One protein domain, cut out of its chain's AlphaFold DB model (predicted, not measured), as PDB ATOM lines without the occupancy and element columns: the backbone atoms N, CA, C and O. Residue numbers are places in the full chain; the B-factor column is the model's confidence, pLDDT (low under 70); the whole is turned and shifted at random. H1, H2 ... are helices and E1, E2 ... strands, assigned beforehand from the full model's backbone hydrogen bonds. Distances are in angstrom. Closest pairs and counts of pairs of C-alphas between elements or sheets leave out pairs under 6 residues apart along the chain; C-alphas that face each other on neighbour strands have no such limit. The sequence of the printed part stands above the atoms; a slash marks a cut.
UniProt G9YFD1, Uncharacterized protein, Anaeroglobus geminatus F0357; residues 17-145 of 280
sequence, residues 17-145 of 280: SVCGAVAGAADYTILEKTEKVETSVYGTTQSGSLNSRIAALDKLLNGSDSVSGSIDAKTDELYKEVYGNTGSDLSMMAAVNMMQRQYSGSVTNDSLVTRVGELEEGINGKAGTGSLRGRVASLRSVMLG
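What this domain is: This is residues 17 to 145 of the 280 residues of an uncharacterized protein of Anaeroglobus geminatus F0357 (UniProt G9YFD1). Two triangular groups of three helices, H1 H2 H3 and H4 H5 H6, are stacked end to end, the last residues of the first group meeting the first residues of the second. Together they make one bundle of six helices packed on one another, and residues 19 to 27 stick out from it. The printed part has 129 residues, mostly helix, in the order E1 H1 H2 H3 H4 H5 H6. It is compact, with a radius of gyration of the C-alphas of 14.7 A, and spans 38 by 34 by 25 A.

Where its parts are: H4, residues 92 to 104, is 18.0 A long from first to last C-alpha. H5 is residues 112 to 124, 17.4 A, and H6 residues 132 to 144, 17.5 A, ending at C-alpha 144 (111.506, 104.735, 163.643). H3 is residues 71 to 83, 17.9 A. H1, residues 30 to 42, begins at C-alpha 30 (116.598, 127.409, 138.306); H1 and H2, residues 50 to 62, each measure 17.8 A. E1, residues 17 to 19, pairs with no named strand.

How they stand to each other: H4 touches H5, C-alphas 96 and 116 being closest at 7.1 A, at a steep tilt of 42 degrees, the same way. H5 touches H6 at C-alphas 116 and 136, 6.9 A. Residues 92 to 94 of H4 touch H3, C-alphas 92 and 82 being closest at 4.8 A. H1 and H5 touch only at their ends, C-alphas 41 and 112, 4.8 A; H2 and H6 likewise, C-alphas 61 and 132, 4.8 A. H3 touches H1 at C-alphas 72 and 30, 6.0 A. In the six helices every O i to N i+4 pair is within hydrogen-bond range.

The domain as a whole: The C-alphas of Gly 24 and Gly 125, the farthest apart, are 42.3 A apart. The printed part has no cut and no long link. pLDDT is under 70 at residues 17 to 27, 65 to 66 and 85 to 89.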
ATOM      1  N   SER A  17     113.076 120.472 165.077       40.03
ATOM      2  CA  SER A  17     113.017 121.923 164.893       40.03
ATOM      3  C   SER A  17     113.515 122.287 163.506       40.03
ATOM      4  O   SER A  17     114.688 122.096 163.202       40.03
ATOM      5  N   VAL A  18     112.646 122.895 162.715       41.19
ATOM      6  CA  VAL A  18     112.996 123.721 161.562       41.19
ATOM      7  C   VAL A  18     113.286 125.110 162.075       41.19
ATOM      8  O   VAL A  18     112.401 125.731 162.654       41.19
ATOM      9  N   CYS A  19     114.502 125.616 161.895       41.28
ATOM     10  CA  CYS A  19     114.803 126.955 162.368       41.28
ATOM     11  C   CYS A  19     114.055 128.004 161.530       41.28
ATOM     12  O   CYS A  19     114.419 128.291 160.395       41.28
ATOM     13  N   GLY A  20     113.016 128.610 162.101       40.69
ATOM     14  CA  GLY A  20     112.310 129.748 161.528       40.69
ATOM     15  C   GLY A  20     113.116 131.027 161.697       40.69
ATOM     16  O   GLY A  20     112.772 131.866 162.530       40.69
ATOM     17  N   ALA A  21     114.176 131.181 160.909       35.28
ATOM     18  CA  ALA A  21     114.507 132.496 160.393       35.28
ATOM     19  C   ALA A  21     113.619 132.689 159.164       35.28
ATOM     20  O   ALA A  21     113.634 131.861 158.257       35.28
ATOM     21  N   VAL A  22     112.855 133.781 159.104       36.00
ATOM     22  CA  VAL A  22     112.304 134.249 157.827       36.00
ATOM     23  C   VAL A  22     113.477 134.827 157.031       36.00
ATOM     24  O   VAL A  22     113.561 136.024 156.780       36.00
ATOM     25  N   ALA A  23     114.442 133.975 156.683       35.12
ATOM     26  CA  ALA A  23     115.207 134.178 155.481       35.12
ATOM     27  C   ALA A  23     114.151 134.031 154.391       35.12
ATOM     28  O   ALA A  23     113.692 132.921 154.118       35.12
ATOM     29  N   GLY A  24     113.676 135.162 153.855       32.12
ATOM     30  CA  GLY A  24     112.979 135.131 152.577       32.12
ATOM     31  C   GLY A  24     113.796 134.205 151.696       32.12
ATOM     32  O   GLY A  24     115.021 134.360 151.665       32.12
ATOM     33  N   ALA A  25     113.156 133.169 151.146       33.81
ATOM     34  CA  ALA A  25     113.818 132.277 150.217       33.81
ATOM     35  C   ALA A  25     114.585 133.198 149.274       33.81
ATOM     36  O   ALA A  25     113.965 134.024 148.606       33.81
ATOM     37  N   ALA A  26     115.919 133.172 149.325       38.56
ATOM     38  CA  ALA A  26     116.670 133.771 148.246       38.56
ATOM     39  C   ALA A  26     116.056 133.115 147.013       38.56
ATOM     40  O   ALA A  26     115.968 131.882 146.984       38.56
ATOM     41  N   ASP A  27     115.481 133.915 146.116       54.78
ATOM     42  CA  ASP A  27     114.864 133.409 144.898       54.78
ATOM     43  C   ASP A  27     116.000 132.817 144.072       54.78
ATOM     44  O   ASP A  27     116.614 133.478 143.239       54.78
ATOM     45  N   TYR A  28     116.359 131.578 144.398       70.12
ATOM     46  CA  TYR A  28     117.398 130.847 143.721       70.12
ATOM     47  C   TYR A  28     116.933 130.690 142.286       70.12
ATOM     48  O   TYR A  28     115.799 130.270 142.017       70.12
ATOM     49  N   THR A  29     117.826 131.008 141.363       87.31
ATOM     50  CA  THR A  29     117.600 130.718 139.959       87.31
ATOM     51  C   THR A  29     117.415 129.212 139.770       87.31
ATOM     52  O   THR A  29     117.843 128.393 140.588       87.31
ATOM     53  N   ILE A  30     116.792 128.823 138.659       87.12
ATOM     54  CA  ILE A  30     116.598 127.409 138.306       87.12
ATOM     55  C   ILE A  30     117.932 126.645 138.368       87.12
ATOM     56  O   ILE A  30     117.985 125.535 138.889       87.12
ATOM     57  N   LEU A  31     119.016 127.253 137.876       89.31
ATOM     58  CA  LEU A  31     120.336 126.632 137.873       89.31
ATOM     59  C   LEU A  31     120.874 126.423 139.295       89.31
ATOM     60  O   LEU A  31     121.289 125.315 139.621       89.31
ATOM     61  N   GLU A  32     120.806 127.446 140.150       89.00
ATOM     62  CA  GLU A  32     121.276 127.359 141.540       89.00
ATOM     63  C   GLU A  32     120.487 126.324 142.345       89.00
ATOM     64  O   GLU A  32     121.075 125.568 143.118       89.00
ATOM     65  N   LYS A  33     119.163 126.235 142.145       89.88
ATOM     66  CA  LYS A  33     118.338 125.190 142.775       89.88
ATOM     67  C   LYS A  33     118.802 123.800 142.354       89.88
ATOM     68  O   LYS A  33     118.974 122.936 143.213       89.88
ATOM     69  N   THR A  34     119.022 123.582 141.055       91.12
ATOM     70  CA  THR A  34     119.505 122.294 140.546       91.12
ATOM     71  C   THR A  34     120.885 121.962 141.106       91.12
ATOM     72  O   THR A  34     121.061 120.882 141.658       91.12
ATOM     73  N   GLU A  35     121.845 122.882 141.041       92.94
ATOM     74  CA  GLU A  35     123.205 122.666 141.555       92.94
ATOM     75  C   GLU A  35     123.224 122.390 143.059       92.94
ATOM     76  O   GLU A  35     123.959 121.515 143.522       92.94
ATOM     77  N   LYS A  36     122.375 123.079 143.825       90.06
ATOM     78  CA  LYS A  36     122.231 122.859 145.266       90.06
ATOM     79  C   LYS A  36     121.651 121.478 145.579       90.06
ATOM     80  O   LYS A  36     122.121 120.814 146.501       90.06
ATOM     81  N   VAL A  37     120.662 121.021 144.810       92.12
ATOM     82  CA  VAL A  37     120.118 119.659 144.937       92.12
ATOM     83  C   VAL A  37     121.171 118.617 144.550       92.12
ATOM     84  O   VAL A  37     121.375 117.665 145.296       92.12
ATOM     85  N   GLU A  38     121.888 118.802 143.442       94.00
ATOM     86  CA  GLU A  38     122.951 117.883 143.007       94.00
ATOM     87  C   GLU A  38     124.076 117.775 144.027       94.00
ATOM     88  O   GLU A  38     124.497 116.670 144.356       94.00
ATOM     89  N   THR A  39     124.531 118.906 144.560       92.75
ATOM     90  CA  THR A  39     125.593 118.928 145.567       92.75
ATOM     91  C   THR A  39     125.168 118.160 146.814       92.75
ATOM     92  O   THR A  39     125.949 117.375 147.335       92.75
ATOM     93  N   SER A  40     123.917 118.274 147.263       91.00
ATOM     94  CA  SER A  40     123.454 117.494 148.417       91.00
ATOM     95  C   SER A  40     123.185 116.028 148.108       91.00
ATOM     96  O   SER A  40     123.408 115.173 148.961       91.00
ATOM     97  N   VAL A  41     122.704 115.711 146.907       93.25
ATOM     98  CA  VAL A  41     122.347 114.337 146.537       93.25
ATOM     99  C   VAL A  41     123.578 113.523 146.146       93.25
ATOM    100  O   VAL A  41     123.756 112.416 146.652       93.25
ATOM    101  N   TYR A  42     124.434 114.070 145.283       93.00
ATOM    102  CA  TYR A  42     125.616 113.412 144.717       93.00
ATOM    103  C   TYR A  42     126.937 113.828 145.371       93.00
ATOM    104  O   TYR A  42     127.948 113.163 145.163       93.00
ATOM    105  N   GLY A  43     126.965 114.934 146.118       91.50
ATOM    106  CA  GLY A  43     128.198 115.532 146.643       91.50
ATOM    107  C   GLY A  43     128.864 116.519 145.680       91.50
ATOM    108  O   GLY A  43     129.730 117.283 146.091       91.50
ATOM    109  N   THR A  44     128.476 116.530 144.400       91.69
ATOM    110  CA  THR A  44     129.049 117.409 143.368       91.69
ATOM    111  C   THR A  44     128.011 117.817 142.326       91.69
ATOM    112  O   THR A  44     127.055 117.086 142.043       91.69
ATOM    113  N   THR A  45     128.226 118.979 141.710       92.31
ATOM    114  CA  THR A  45     127.449 119.441 140.554       92.31
ATOM    115  C   THR A  45     127.680 118.535 139.347       92.31
ATOM    116  O   THR A  45     128.825 118.210 139.020       92.31
ATOM    117  N   GLN A  46     126.609 118.161 138.655       92.38
ATOM    118  CA  GLN A  46     126.675 117.270 137.501       92.38
ATOM    119  C   GLN A  46     126.935 118.046 136.204       92.38
ATOM    120  O   GLN A  46     126.560 119.210 136.054       92.38
ATOM    121  N   SER A  47     127.576 117.390 135.238       89.56
ATOM    122  CA  SER A  47     127.861 117.972 133.923       89.56
ATOM    123  C   SER A  47     126.784 117.614 132.891       89.56
ATOM    124  O   SER A  47     126.018 116.665 133.054       89.56
ATOM    125  N   GLY A  48     126.713 118.389 131.805       91.25
ATOM    126  CA  GLY A  48     125.772 118.172 130.703       91.25
ATOM    127  C   GLY A  48     124.608 119.165 130.677       91.25
ATOM    128  O   GLY A  48     124.640 120.215 131.318       91.25
ATOM    129  N   SER A  49     123.583 118.851 129.878       93.31
ATOM    130  CA  SER A  49     122.424 119.738 129.724       93.31
ATOM    131  C   SER A  49     121.581 119.773 131.001       93.31
ATOM    132  O   SER A  49     121.392 118.740 131.646       93.31
ATOM    133  N   LEU A  50     121.022 120.940 131.340       89.62
ATOM    134  CA  LEU A  50     120.155 121.103 132.516       89.62
ATOM    135  C   LEU A  50     118.985 120.104 132.508       89.62
ATOM    136  O   LEU A  50     118.661 119.518 133.533       89.62
ATOM    137  N   ASN A  51     118.395 119.846 131.339       89.94
ATOM    138  CA  ASN A  51     117.295 118.892 131.208       89.94
ATOM    139  C   ASN A  51     117.738 117.448 131.514       89.94
ATOM    140  O   ASN A  51     117.044 116.724 132.220       89.94
ATOM    141  N   SER A  52     118.915 117.038 131.030       91.62
ATOM    142  CA  SER A  52     119.480 115.712 131.330       91.62
ATOM    143  C   SER A  52     119.799 115.555 132.816       91.62
ATOM    144  O   SER A  52     119.539 114.501 133.388       91.62
ATOM    145  N   ARG A  53     120.329 116.612 133.437       93.44
ATOM    146  CA  ARG A  53     120.647 116.673 134.868       93.44
ATOM    147  C   ARG A  53     119.395 116.535 135.739       93.44
ATOM    148  O   ARG A  53     119.355 115.691 136.627       93.44
ATOM    149  N   ILE A  54     118.339 117.285 135.415       92.25
ATOM    150  CA  ILE A  54     117.035 117.205 136.092       92.25
ATOM    151  C   ILE A  54     116.419 115.809 135.943       92.25
ATOM    152  O   ILE A  54     115.945 115.247 136.926       92.25
ATOM    153  N   ALA A  55     116.456 115.217 134.745       91.19
ATOM    154  CA  ALA A  55     115.942 113.863 134.528       91.19
ATOM    155  C   ALA A  55     116.738 112.804 135.316       91.19
ATOM    156  O   ALA A  55     116.160 111.883 135.890       91.19
ATOM    157  N   ALA A  56     118.067 112.941 135.390       92.44
ATOM    158  CA  ALA A  56     118.909 112.053 136.188       92.44
ATOM    159  C   ALA A  56     118.602 112.160 137.692       92.44
ATOM    160  O   ALA A  56     118.517 111.129 138.366       92.44
ATOM    161  N   LEU A  57     118.386 113.381 138.195       92.38
ATOM    162  CA  LEU A  57     117.951 113.623 139.571       92.38
ATOM    163  C   LEU A  57     116.592 112.987 139.857       92.38
ATOM    164  O   LEU A  57     116.465 112.269 140.844       92.38
ATOM    165  N   ASP A  58     115.598 113.208 138.999       91.19
ATOM    166  CA  ASP A  58     114.259 112.638 139.174       91.19
ATOM    167  C   ASP A  58     114.304 111.105 139.190       91.19
ATOM    168  O   ASP A  58     113.813 110.449 140.111       91.19
ATOM    169  N   LYS A  59     115.027 110.515 138.235       92.19
ATOM    170  CA  LYS A  59     115.230 109.069 138.185       92.19
ATOM    171  C   LYS A  59     115.920 108.527 139.438       92.19
ATOM    172  O   LYS A  59     115.557 107.447 139.897       92.19
ATOM    173  N   LEU A  60     116.900 109.233 139.998       92.25
ATOM    174  CA  LEU A  60     117.552 108.804 141.234       92.25
ATOM    175  C   LEU A  60     116.622 108.944 142.446       92.25
ATOM    176  O   LEU A  60     116.532 108.027 143.265       92.25
ATOM    177  N   LEU A  61     115.962 110.093 142.584       90.88
ATOM    178  CA  LEU A  61     115.158 110.427 143.754       90.88
ATOM    179  C   LEU A  61     113.860 109.621 143.787       90.88
ATOM    180  O   LEU A  61     113.575 108.975 144.795       90.88
ATOM    181  N   ASN A  62     113.126 109.599 142.676       89.12
ATOM    182  CA  ASN A  62     111.799 109.000 142.567       89.12
ATOM    183  C   ASN A  62     111.805 107.616 141.905       89.12
ATOM    184  O   ASN A  62     110.915 106.813 142.176       89.12
ATOM    185  N   GLY A  63     112.828 107.278 141.112       84.31
ATOM    186  CA  GLY A  63     112.930 105.983 140.416       84.31
ATOM    187  C   GLY A  63     112.335 105.971 139.006       84.31
ATOM    188  O   GLY A  63     112.522 105.000 138.275       84.31
ATOM    189  N   SER A  64     111.650 107.044 138.612       74.44
ATOM    190  CA  SER A  64     110.999 107.224 137.309       74.44
ATOM    191  C   SER A  64     110.927 108.707 136.948       74.44
ATOM    192  O   SER A  64     110.998 109.534 137.853       74.44
ATOM    193  N   ASP A  65     110.728 109.019 135.658       69.19
ATOM    194  CA  ASP A  65     110.458 110.373 135.136       69.19
ATOM    195  C   ASP A  65     109.058 110.858 135.568       69.19
ATOM    196  O   ASP A  65     108.123 110.974 134.774       69.19
ATOM    197  N   SER A  66     108.885 111.030 136.872       64.00
ATOM    198  CA  SER A  66     107.602 111.268 137.538       64.00
ATOM    199  C   SER A  66     107.274 112.758 137.578       64.00
ATOM    200  O   SER A  66     106.106 113.141 137.634       64.00
ATOM    201  N   VAL A  67     108.311 113.592 137.515       73.00
ATOM    202  CA  VAL A  67     108.221 115.042 137.589       73.00
ATOM    203  C   VAL A  67     107.989 115.591 136.178       73.00
ATOM    204  O   VAL A  67     108.815 115.474 135.263       73.00
ATOM    205  N   SER A  68     106.828 116.214 135.984       70.44
ATOM    206  CA  SER A  68     106.352 116.692 134.681       70.44
ATOM    207  C   SER A  68     106.112 118.205 134.686       70.44
ATOM    208  O   SER A  68     105.977 118.823 135.736       70.44
ATOM    209  N   GLY A  69     106.090 118.824 133.503       82.62
ATOM    210  CA  GLY A  69     105.883 120.270 133.355       82.62
ATOM    211  C   GLY A  69     107.127 121.044 132.911       82.62
ATOM    212  O   GLY A  69     108.032 120.484 132.284       82.62
ATOM    213  N   SER A  70     107.130 122.356 133.176       87.25
ATOM    214  CA  SER A  70     108.227 123.266 132.824       87.25
ATOM    215  C   SER A  70     109.502 122.937 133.607       87.25
ATOM    216  O   SER A  70     109.441 122.346 134.680       87.25
ATOM    217  N   ILE A  71     110.668 123.345 133.092       86.38
ATOM    218  CA  ILE A  71     111.959 123.153 133.782       86.38
ATOM    219  C   ILE A  71     111.913 123.745 135.199       86.38
ATOM    220  O   ILE A  71     112.379 123.113 136.136       86.38
ATOM    221  N   ASP A  72     111.296 124.916 135.348       87.69
ATOM    222  CA  ASP A  72     111.099 125.579 136.637       87.69
ATOM    223  C   ASP A  72     110.275 124.723 137.612       87.69
ATOM    224  O   ASP A  72     110.745 124.414 138.703       87.69
ATOM    225  N   ALA A  73     109.109 124.226 137.177       87.88
ATOM    226  CA  ALA A  73     108.262 123.362 137.997       87.88
ATOM    227  C   ALA A  73     108.983 122.071 138.404       87.88
ATOM    228  O   ALA A  73     108.894 121.651 139.557       87.88
ATOM    229  N   LYS A  74     109.743 121.474 137.474       89.12
ATOM    230  CA  LYS A  74     110.521 120.266 137.755       89.12
ATOM    231  C   LYS A  74     111.594 120.517 138.806       89.12
ATOM    232  O   LYS A  74     111.717 119.759 139.764       89.12
ATOM    233  N   THR A  75     112.367 121.583 138.632       89.00
ATOM    234  CA  THR A  75     113.414 121.960 139.578       89.00
ATOM    235  C   THR A  75     112.831 122.294 140.950       89.00
ATOM    236  O   THR A  75     113.392 121.877 141.962       89.00
ATOM    237  N   ASP A  76     111.694 122.984 141.001       89.50
ATOM    238  CA  ASP A  76     111.005 123.317 142.247       89.50
ATOM    239  C   ASP A  76     110.502 122.088 142.997       89.50
ATOM    240  O   ASP A  76     110.592 122.037 144.224       89.50
ATOM    241  N   GLU A  77     109.973 121.097 142.284       88.62
ATOM    242  CA  GLU A  77     109.527 119.840 142.880       88.62
ATOM    243  C   GLU A  77     110.710 119.045 143.449       88.62
ATOM    244  O   GLU A  77     110.662 118.636 144.608       88.62
ATOM    245  N   LEU A  78     111.812 118.921 142.700       89.38
ATOM    246  CA  LEU A  78     113.031 118.258 143.184       89.38
ATOM    247  C   LEU A  78     113.640 118.989 144.389       89.38
ATOM    248  O   LEU A  78     114.068 118.357 145.356       89.38
ATOM    249  N   TYR A  79     113.646 120.323 144.364       89.69
ATOM    250  CA  TYR A  79     114.098 121.130 145.492       89.69
ATOM    251  C   TYR A  79     113.223 120.901 146.729       89.69
ATOM    252  O   TYR A  79     113.742 120.709 147.830       89.69
ATOM    253  N   LYS A  80     111.893 120.882 146.560       87.38
ATOM    254  CA  LYS A  80     110.937 120.605 147.641       87.38
ATOM    255  C   LYS A  80     111.048 119.180 148.176       87.38
ATOM    256  O   LYS A  80     110.897 118.999 149.373       87.38
ATOM    257  N   GLU A  81     111.349 118.186 147.353       86.31
ATOM    258  CA  GLU A  81     111.555 116.815 147.836       86.31
ATOM    259  C   GLU A  81     112.771 116.733 148.781       86.31
ATOM    260  O   GLU A  81     112.719 116.114 149.847       86.31
ATOM    261  N   VAL A  82     113.872 117.406 148.428       88.75
ATOM    262  CA  VAL A  82     115.114 117.355 149.214       88.75
ATOM    263  C   VAL A  82     115.061 118.251 150.454       88.75
ATOM    264  O   VAL A  82     115.466 117.818 151.536       88.75
ATOM    265  N   TYR A  83     114.544 119.475 150.311       85.50
ATOM    266  CA  TYR A  83     114.599 120.529 151.333       85.50
ATOM    267  C   TYR A  83     113.235 120.984 151.852       85.50
ATOM    268  O   TYR A  83     113.152 121.643 152.887       85.50
ATOM    269  N   GLY A  84     112.156 120.683 151.138       79.44
ATOM    270  CA  GLY A  84     110.821 121.151 151.474       79.44
ATOM    271  C   GLY A  84     110.274 120.452 152.710       79.44
ATOM    272  O   GLY A  84     110.059 119.245 152.732       79.44
ATOM    273  N   ASN A  85     109.978 121.246 153.731       69.06
ATOM    274  CA  ASN A  85     109.206 120.826 154.890       69.06
ATOM    275  C   ASN A  85     107.761 121.274 154.687       69.06
ATOM    276  O   ASN A  85     107.394 122.391 155.050       69.06
ATOM    277  N   THR A  86     106.947 120.440 154.039       52.16
ATOM    278  CA  THR A  86     105.535 120.764 153.801       52.16
ATOM    279  C   THR A  86     104.629 119.873 154.644       52.16
ATOM    280  O   THR A  86     104.616 118.652 154.522       52.16
ATOM    281  N   GLY A  87     103.849 120.501 155.529       57.59
ATOM    282  CA  GLY A  87     102.830 119.820 156.325       57.59
ATOM    283  C   GLY A  87     103.392 118.800 157.322       57.59
ATOM    284  O   GLY A  87     104.204 119.131 158.182       57.59
ATOM    285  N   SER A  88     102.886 117.566 157.258       55.16
ATOM    286  CA  SER A  88     103.186 116.493 158.219       55.16
ATOM    287  C   SER A  88     104.418 115.654 157.883       55.16
ATOM    288  O   SER A  88     104.688 114.703 158.615       55.16
ATOM    289  N   ASP A  89     105.122 115.964 156.793       65.81
ATOM    290  CA  ASP A  89     106.250 115.177 156.304       65.81
ATOM    291  C   ASP A  89     107.563 115.967 156.419       65.81
ATOM    292  O   ASP A  89     107.618 117.179 156.207       65.81
ATOM    293  N   LEU A  90     108.622 115.264 156.823       76.00
ATOM    294  CA  LEU A  90     109.984 115.793 156.895       76.00
ATOM    295  C   LEU A  90     110.589 115.836 155.490       76.00
ATOM    296  O   LEU A  90     110.398 114.885 154.728       76.00
ATOM    297  N   SER A  91     111.385 116.868 155.201       83.88
ATOM    298  CA  SER A  91     112.246 116.877 154.017       83.88
ATOM    299  C   SER A  91     113.190 115.671 154.013       83.88
ATOM    300  O   SER A  91     113.514 115.112 155.070       83.88
ATOM    301  N   MET A  92     113.665 115.258 152.835       87.69
ATOM    302  CA  MET A  92     114.605 114.137 152.742       87.69
ATOM    303  C   MET A  92     115.876 114.398 153.562       87.69
ATOM    304  O   MET A  92     116.317 113.513 154.299       87.69
ATOM    305  N   MET A  93     116.413 115.621 153.506       88.44
ATOM    306  CA  MET A  93     117.554 116.028 154.334       88.44
ATOM    307  C   MET A  93     117.244 115.894 155.827       88.44
ATOM    308  O   MET A  93     118.013 115.266 156.553       88.44
ATOM    309  N   ALA A  94     116.093 116.400 156.284       85.69
ATOM    310  CA  ALA A  94     115.694 116.304 157.686       85.69
ATOM    311  C   ALA A  94     115.530 114.847 158.143       85.69
ATOM    312  O   ALA A  94     115.982 114.475 159.227       85.69
ATOM    313  N   ALA A  95     114.921 114.001 157.307       87.62
ATOM    314  CA  ALA A  95     114.743 112.585 157.596       87.62
ATOM    315  C   ALA A  95     116.090 111.858 157.727       87.62
ATOM    316  O   ALA A  95     116.290 111.115 158.688       87.62
ATOM    317  N   VAL A  96     117.031 112.088 156.806       91.38
ATOM    318  CA  VAL A  96     118.355 111.444 156.843       91.38
ATOM    319  C   VAL A  96     119.207 111.974 157.997       91.38
ATOM    320  O   VAL A  96     119.790 111.169 158.721       91.38
ATOM    321  N   ASN A  97     119.215 113.291 158.246       90.00
ATOM    322  CA  ASN A  97     119.874 113.897 159.411       90.00
ATOM    323  C   ASN A  97     119.360 113.270 160.716       90.00
ATOM    324  O   ASN A  97     120.140 112.863 161.576       90.00
ATOM    325  N   MET A  98     118.039 113.136 160.850       85.81
ATOM    326  CA  MET A  98     117.421 112.506 162.011       85.81
ATOM    327  C   MET A  98     117.840 111.042 162.168       85.81
ATOM    328  O   MET A  98     118.197 110.632 163.271       85.81
ATOM    329  N   MET A  99     117.795 110.258 161.088       89.31
ATOM    330  CA  MET A  99     118.165 108.842 161.116       89.31
ATOM    331  C   MET A  99     119.641 108.648 161.469       89.31
ATOM    332  O   MET A  99     119.941 107.861 162.363       89.31
ATOM    333  N   GLN A 100     120.552 109.403 160.852       91.12
ATOM    334  CA  GLN A 100     121.971 109.353 161.206       91.12
ATOM    335  C   GLN A 100     122.196 109.709 162.668       91.12
ATOM    336  O   GLN A 100     122.808 108.933 163.392       91.12
ATOM    337  N   ARG A 101     121.613 110.811 163.145       89.25
ATOM    338  CA  ARG A 101     121.771 111.208 164.544       89.25
ATOM    339  C   ARG A 101     121.207 110.161 165.508       89.25
ATOM    340  O   ARG A 101     121.803 109.923 166.551       89.25
ATOM    341  N   GLN A 102     120.104 109.496 165.161       87.50
ATOM    342  CA  GLN A 102     119.552 108.385 165.945       87.50
ATOM    343  C   GLN A 102     120.459 107.138 165.936       87.50
ATOM    344  O   GLN A 102     120.445 106.379 166.903       87.50
ATOM    345  N   TYR A 103     121.216 106.916 164.858       90.12
ATOM    346  CA  TYR A 103     122.093 105.756 164.676       90.12
ATOM    347  C   TYR A 103     123.489 105.947 165.289       90.12
ATOM    348  O   TYR A 103     123.940 105.094 166.047       90.12
ATOM    349  N   SER A 104     124.165 107.058 164.985       88.12
ATOM    350  CA  SER A 104     125.567 107.320 165.353       88.12
ATOM    351  C   SER A 104     125.752 108.452 166.368       88.12
ATOM    352  O   SER A 104     126.861 108.659 166.855       88.12
ATOM    353  N   GLY A 105     124.694 109.197 166.710       85.88
ATOM    354  CA  GLY A 105     124.774 110.348 167.616       85.88
ATOM    355  C   GLY A 105     125.303 111.638 166.975       85.88
ATOM    356  O   GLY A 105     125.430 112.645 167.669       85.88
ATOM    357  N   SER A 106     125.596 111.636 165.673       85.62
ATOM    358  CA  SER A 106     126.000 112.825 164.912       85.62
ATOM    359  C   SER A 106     125.506 112.756 163.468       85.62
ATOM    360  O   SER A 106     125.172 111.689 162.955       85.62
ATOM    361  N   VAL A 107     125.461 113.905 162.806       88.81
ATOM    362  CA  VAL A 107     125.174 114.026 161.373       88.81
ATOM    363  C   VAL A 107     126.486 114.197 160.609       88.81
ATOM    364  O   VAL A 107     127.428 114.781 161.140       88.81
ATOM    365  N   THR A 108     126.553 113.679 159.381       87.69
ATOM    366  CA  THR A 108     127.678 113.918 158.463       87.69
ATOM    367  C   THR A 108     127.246 114.792 157.286       87.69
ATOM    368  O   THR A 108     126.062 114.848 156.940       87.69
ATOM    369  N   ASN A 109     128.211 115.471 156.663       83.38
ATOM    370  CA  ASN A 109     127.980 116.362 155.519       83.38
ATOM    371  C   ASN A 109     128.207 115.668 154.164       83.38
ATOM    372  O   ASN A 109     128.290 116.333 153.134       83.38
ATOM    373  N   ASP A 110     128.306 114.336 154.152       91.12
ATOM    374  CA  ASP A 110     128.458 113.566 152.918       91.12
ATOM    375  C   ASP A 110     127.202 113.653 152.034       91.12
ATOM    376  O   ASP A 110     126.133 114.116 152.445       91.12
ATOM    377  N   SER A 111     127.313 113.158 150.801       93.50
ATOM    378  CA  SER A 111     126.171 113.097 149.888       93.50
ATOM    379  C   SER A 111     125.030 112.255 150.472       93.50
ATOM    380  O   SER A 111     125.269 111.237 151.129       93.50
ATOM    381  N   LEU A 112     123.774 112.625 150.202       92.75
ATOM    382  CA  LEU A 112     122.617 111.845 150.651       92.75
ATOM    383  C   LEU A 112     122.696 110.384 150.198       92.75
ATOM    384  O   LEU A 112     122.304 109.491 150.948       92.75
ATOM    385  N   VAL A 113     123.225 110.128 148.999       94.56
ATOM    386  CA  VAL A 113     123.419 108.764 148.490       94.56
ATOM    387  C   VAL A 113     124.396 107.979 149.368       94.56
ATOM    388  O   VAL A 113     124.087 106.841 149.726       94.56
ATOM    389  N   THR A 114     125.528 108.582 149.744       94.56
ATOM    390  CA  THR A 114     126.522 107.976 150.646       94.56
ATOM    391  C   THR A 114     125.905 107.702 152.012       94.56
ATOM    392  O   THR A 114     125.907 106.567 152.476       94.56
ATOM    393  N   ARG A 115     125.280 108.717 152.613       94.31
ATOM    394  CA  ARG A 115     124.725 108.657 153.973       94.31
ATOM    395  C   ARG A 115     123.627 107.608 154.110       94.31
ATOM    396  O   ARG A 115     123.577 106.876 155.094       94.31
ATOM    397  N   VAL A 116     122.743 107.521 153.115       95.06
ATOM    398  CA  VAL A 116     121.702 106.485 153.064       95.06
ATOM    399  C   VAL A 116     122.322 105.105 152.858       95.06
ATOM    400  O   VAL A 116     121.896 104.160 153.514       95.06
ATOM    401  N   GLY A 117     123.339 104.985 151.999       94.81
ATOM    402  CA  GLY A 117     124.069 103.733 151.794       94.81
ATOM    403  C   GLY A 117     124.722 103.213 153.075       94.81
ATOM    404  O   GLY A 117     124.518 102.059 153.428       94.81
ATOM    405  N   GLU A 118     125.419 104.073 153.815       94.06
ATOM    406  CA  GLU A 118     126.064 103.720 155.088       94.06
ATOM    407  C   GLU A 118     125.054 103.304 156.163       94.06
ATOM    408  O   GLU A 118     125.285 102.343 156.898       94.06
ATOM    409  N   LEU A 119     123.905 103.987 156.240       94.00
ATOM    410  CA  LEU A 119     122.814 103.586 157.130       94.00
ATOM    411  C   LEU A 119     122.254 102.208 156.751       94.00
ATOM    412  O   LEU A 119     122.014 101.375 157.623       94.00
ATOM    413  N   GLU A 120     122.050 101.944 155.461       95.12
ATOM    414  CA  GLU A 120     121.569 100.645 154.981       95.12
ATOM    415  C   GLU A 120     122.593  99.534 155.195       95.12
ATOM    416  O   GLU A 120     122.218  98.439 155.603       95.12
ATOM    417  N   GLU A 121     123.877  99.791 154.967       93.94
ATOM    418  CA  GLU A 121     124.941  98.834 155.257       93.94
ATOM    419  C   GLU A 121     125.032  98.542 156.753       93.94
ATOM    420  O   GLU A 121     125.091  97.376 157.142       93.94
ATOM    421  N   GLY A 122     124.941  99.572 157.597       92.06
ATOM    422  CA  GLY A 122     124.941  99.421 159.049       92.06
ATOM    423  C   GLY A 122     123.751  98.621 159.590       92.06
ATOM    424  O   GLY A 122     123.905  97.853 160.537       92.06
ATOM    425  N   ILE A 123     122.566  98.768 158.985       91.38
ATOM    426  CA  ILE A 123     121.321  98.150 159.477       91.38
ATOM    427  C   ILE A 123     121.027  96.808 158.794       91.38
ATOM    428  O   ILE A 123     120.663  95.837 159.453       91.38
ATOM    429  N   ASN A 124     121.174  96.745 157.471       91.38
ATOM    430  CA  ASN A 124     120.789  95.604 156.635       91.38
ATOM    431  C   ASN A 124     121.990  94.781 156.137       91.38
ATOM    432  O   ASN A 124     121.789  93.758 155.480       91.38
ATOM    433  N   GLY A 125     123.227  95.226 156.385       91.69
ATOM    434  CA  GLY A 125     124.450  94.575 155.905       91.69
ATOM    435  C   GLY A 125     124.743  94.776 154.414       91.69
ATOM    436  O   GLY A 125     125.668  94.161 153.889       91.69
ATOM    437  N   LYS A 126     123.945  95.588 153.709       90.81
ATOM    438  CA  LYS A 126     124.135  95.932 152.292       90.81
ATOM    439  C   LYS A 126     123.441  97.245 151.947       90.81
ATOM    440  O   LYS A 126     122.354  97.511 152.461       90.81
ATOM    441  N   ALA A 127     124.008  97.991 151.002       89.75
ATOM    442  CA  ALA A 127     123.330  99.129 150.403       89.75
ATOM    443  C   ALA A 127     122.073  98.672 149.636       89.75
ATOM    444  O   ALA A 127     122.071  97.662 148.920       89.75
ATOM    445  N   GLY A 128     120.985  99.414 149.807       85.38
ATOM    446  CA  GLY A 128     119.734  99.230 149.088       85.38
ATOM    447  C   GLY A 128     119.849  99.655 147.627       85.38
ATOM    448  O   GLY A 128     120.707 100.449 147.238       85.38
ATOM    449  N   THR A 129     118.952  99.132 146.794       87.25
ATOM    450  CA  THR A 129     118.845  99.490 145.375       87.25
ATOM    451  C   THR A 129     117.501 100.157 145.093       87.25
ATOM    452  O   THR A 129     116.541 100.000 145.848       87.25
ATOM    453  N   GLY A 130     117.425 100.917 144.000       89.44
ATOM    454  CA  GLY A 130     116.219 101.649 143.605       89.44
ATOM    455  C   GLY A 130     116.274 103.131 143.967       89.44
ATOM    456  O   GLY A 130     117.356 103.707 144.097       89.44
ATOM    457  N   SER A 131     115.099 103.750 144.078       92.94
ATOM    458  CA  SER A 131     114.982 105.190 144.294       92.94
ATOM    459  C   SER A 131     115.409 105.599 145.699       92.94
ATOM    460  O   SER A 131     115.141 104.895 146.679       92.94
ATOM    461  N   LEU A 132     116.056 106.761 145.814       92.94
ATOM    462  CA  LEU A 132     116.511 107.279 147.102       92.94
ATOM    463  C   LEU A 132     115.333 107.487 148.060       92.94
ATOM    464  O   LEU A 132     115.424 107.139 149.235       92.94
ATOM    465  N   ARG A 133     114.188 107.949 147.546       90.94
ATOM    466  CA  ARG A 133     112.953 108.096 148.319       90.94
ATOM    467  C   ARG A 133     112.460 106.769 148.895       90.94
ATOM    468  O   ARG A 133     112.132 106.703 150.078       90.94
ATOM    469  N   GLY A 134     112.430 105.702 148.092       90.62
ATOM    470  CA  GLY A 134     112.008 104.373 148.550       90.62
ATOM    471  C   GLY A 134     112.946 103.791 149.611       90.62
ATOM    472  O   GLY A 134     112.493 103.218 150.606       90.62
ATOM    473  N   ARG A 135     114.252 104.006 149.436       93.50
ATOM    474  CA  ARG A 135     115.302 103.625 150.390       93.50
ATOM    475  C   ARG A 135     115.156 104.354 151.726       93.50
ATOM    476  O   ARG A 135     115.046 103.712 152.768       93.50
ATOM    477  N   VAL A 136     115.027 105.682 151.697       91.44
ATOM    478  CA  VAL A 136     114.805 106.518 152.892       91.44
ATOM    479  C   VAL A 136     113.502 106.149 153.604       91.44
ATOM    480  O   VAL A 136     113.490 106.034 154.828       91.44
ATOM    481  N   ALA A 137     112.413 105.907 152.869       89.06
ATOM    482  CA  ALA A 137     111.145 105.469 153.453       89.06
ATOM    483  C   ALA A 137     111.269 104.106 154.155       89.06
ATOM    484  O   ALA A 137     110.735 103.919 155.251       89.06
ATOM    485  N   SER A 138     112.014 103.174 153.553       90.44
ATOM    486  CA  SER A 138     112.280 101.851 154.128       90.44
ATOM    487  C   SER A 138     113.125 101.958 155.397       90.44
ATOM    488  O   SER A 138     112.729 101.430 156.437       90.44
ATOM    489  N   LEU A 139     114.233 102.707 155.352       90.38
ATOM    490  CA  LEU A 139     115.072 102.994 156.521       90.38
ATOM    491  C   LEU A 139     114.261 103.621 157.654       90.38
ATOM    492  O   LEU A 139     114.319 103.162 158.793       90.38
ATOM    493  N   ARG A 140     113.445 104.628 157.333       87.56
ATOM    494  CA  ARG A 140     112.580 105.294 158.305       87.56
ATOM    495  C   ARG A 140     111.629 104.305 158.969       87.56
ATOM    496  O   ARG A 140     111.495 104.327 160.192       87.56
ATOM    497  N   SER A 141     110.994 103.430 158.189       87.56
ATOM    498  CA  SER A 141     110.097 102.405 158.726       87.56
ATOM    499  C   SER A 141     110.824 101.430 159.654       87.56
ATOM    500  O   SER A 141     110.260 101.036 160.672       87.56
ATOM    501  N   VAL A 142     112.060 101.043 159.327       89.19
ATOM    502  CA  VAL A 142     112.859 100.106 160.134       89.19
ATOM    503  C   VAL A 142     113.352 100.758 161.428       89.19
ATOM    504  O   VAL A 142     113.219 100.175 162.499       89.19
ATOM    505  N   MET A 143     113.885 101.979 161.352       86.25
ATOM    506  CA  MET A 143     114.507 102.657 162.494       86.25
ATOM    507  C   MET A 143     113.491 103.291 163.445       86.25
ATOM    508  O   MET A 143     113.692 103.305 164.658       86.25
ATOM    509  N   LEU A 144     112.417 103.863 162.899       80.00
ATOM    510  CA  LEU A 144     111.506 104.735 163.643       80.00
ATOM    511  C   LEU A 144     110.083 104.163 163.756       80.00
ATOM    512  O   LEU A 144     109.253 104.703 164.498       80.00
ATOM    513  N   GLY A 145     109.797 103.063 163.054       80.00
ATOM    514  CA  GLY A 145     108.470 102.460 162.980       80.00
ATOM    515  C   GLY A 145     107.439 103.384 162.325       80.00
ATOM    516  O   GLY A 145     107.765 104.338 161.621       80.00
TER     517      GLY A 145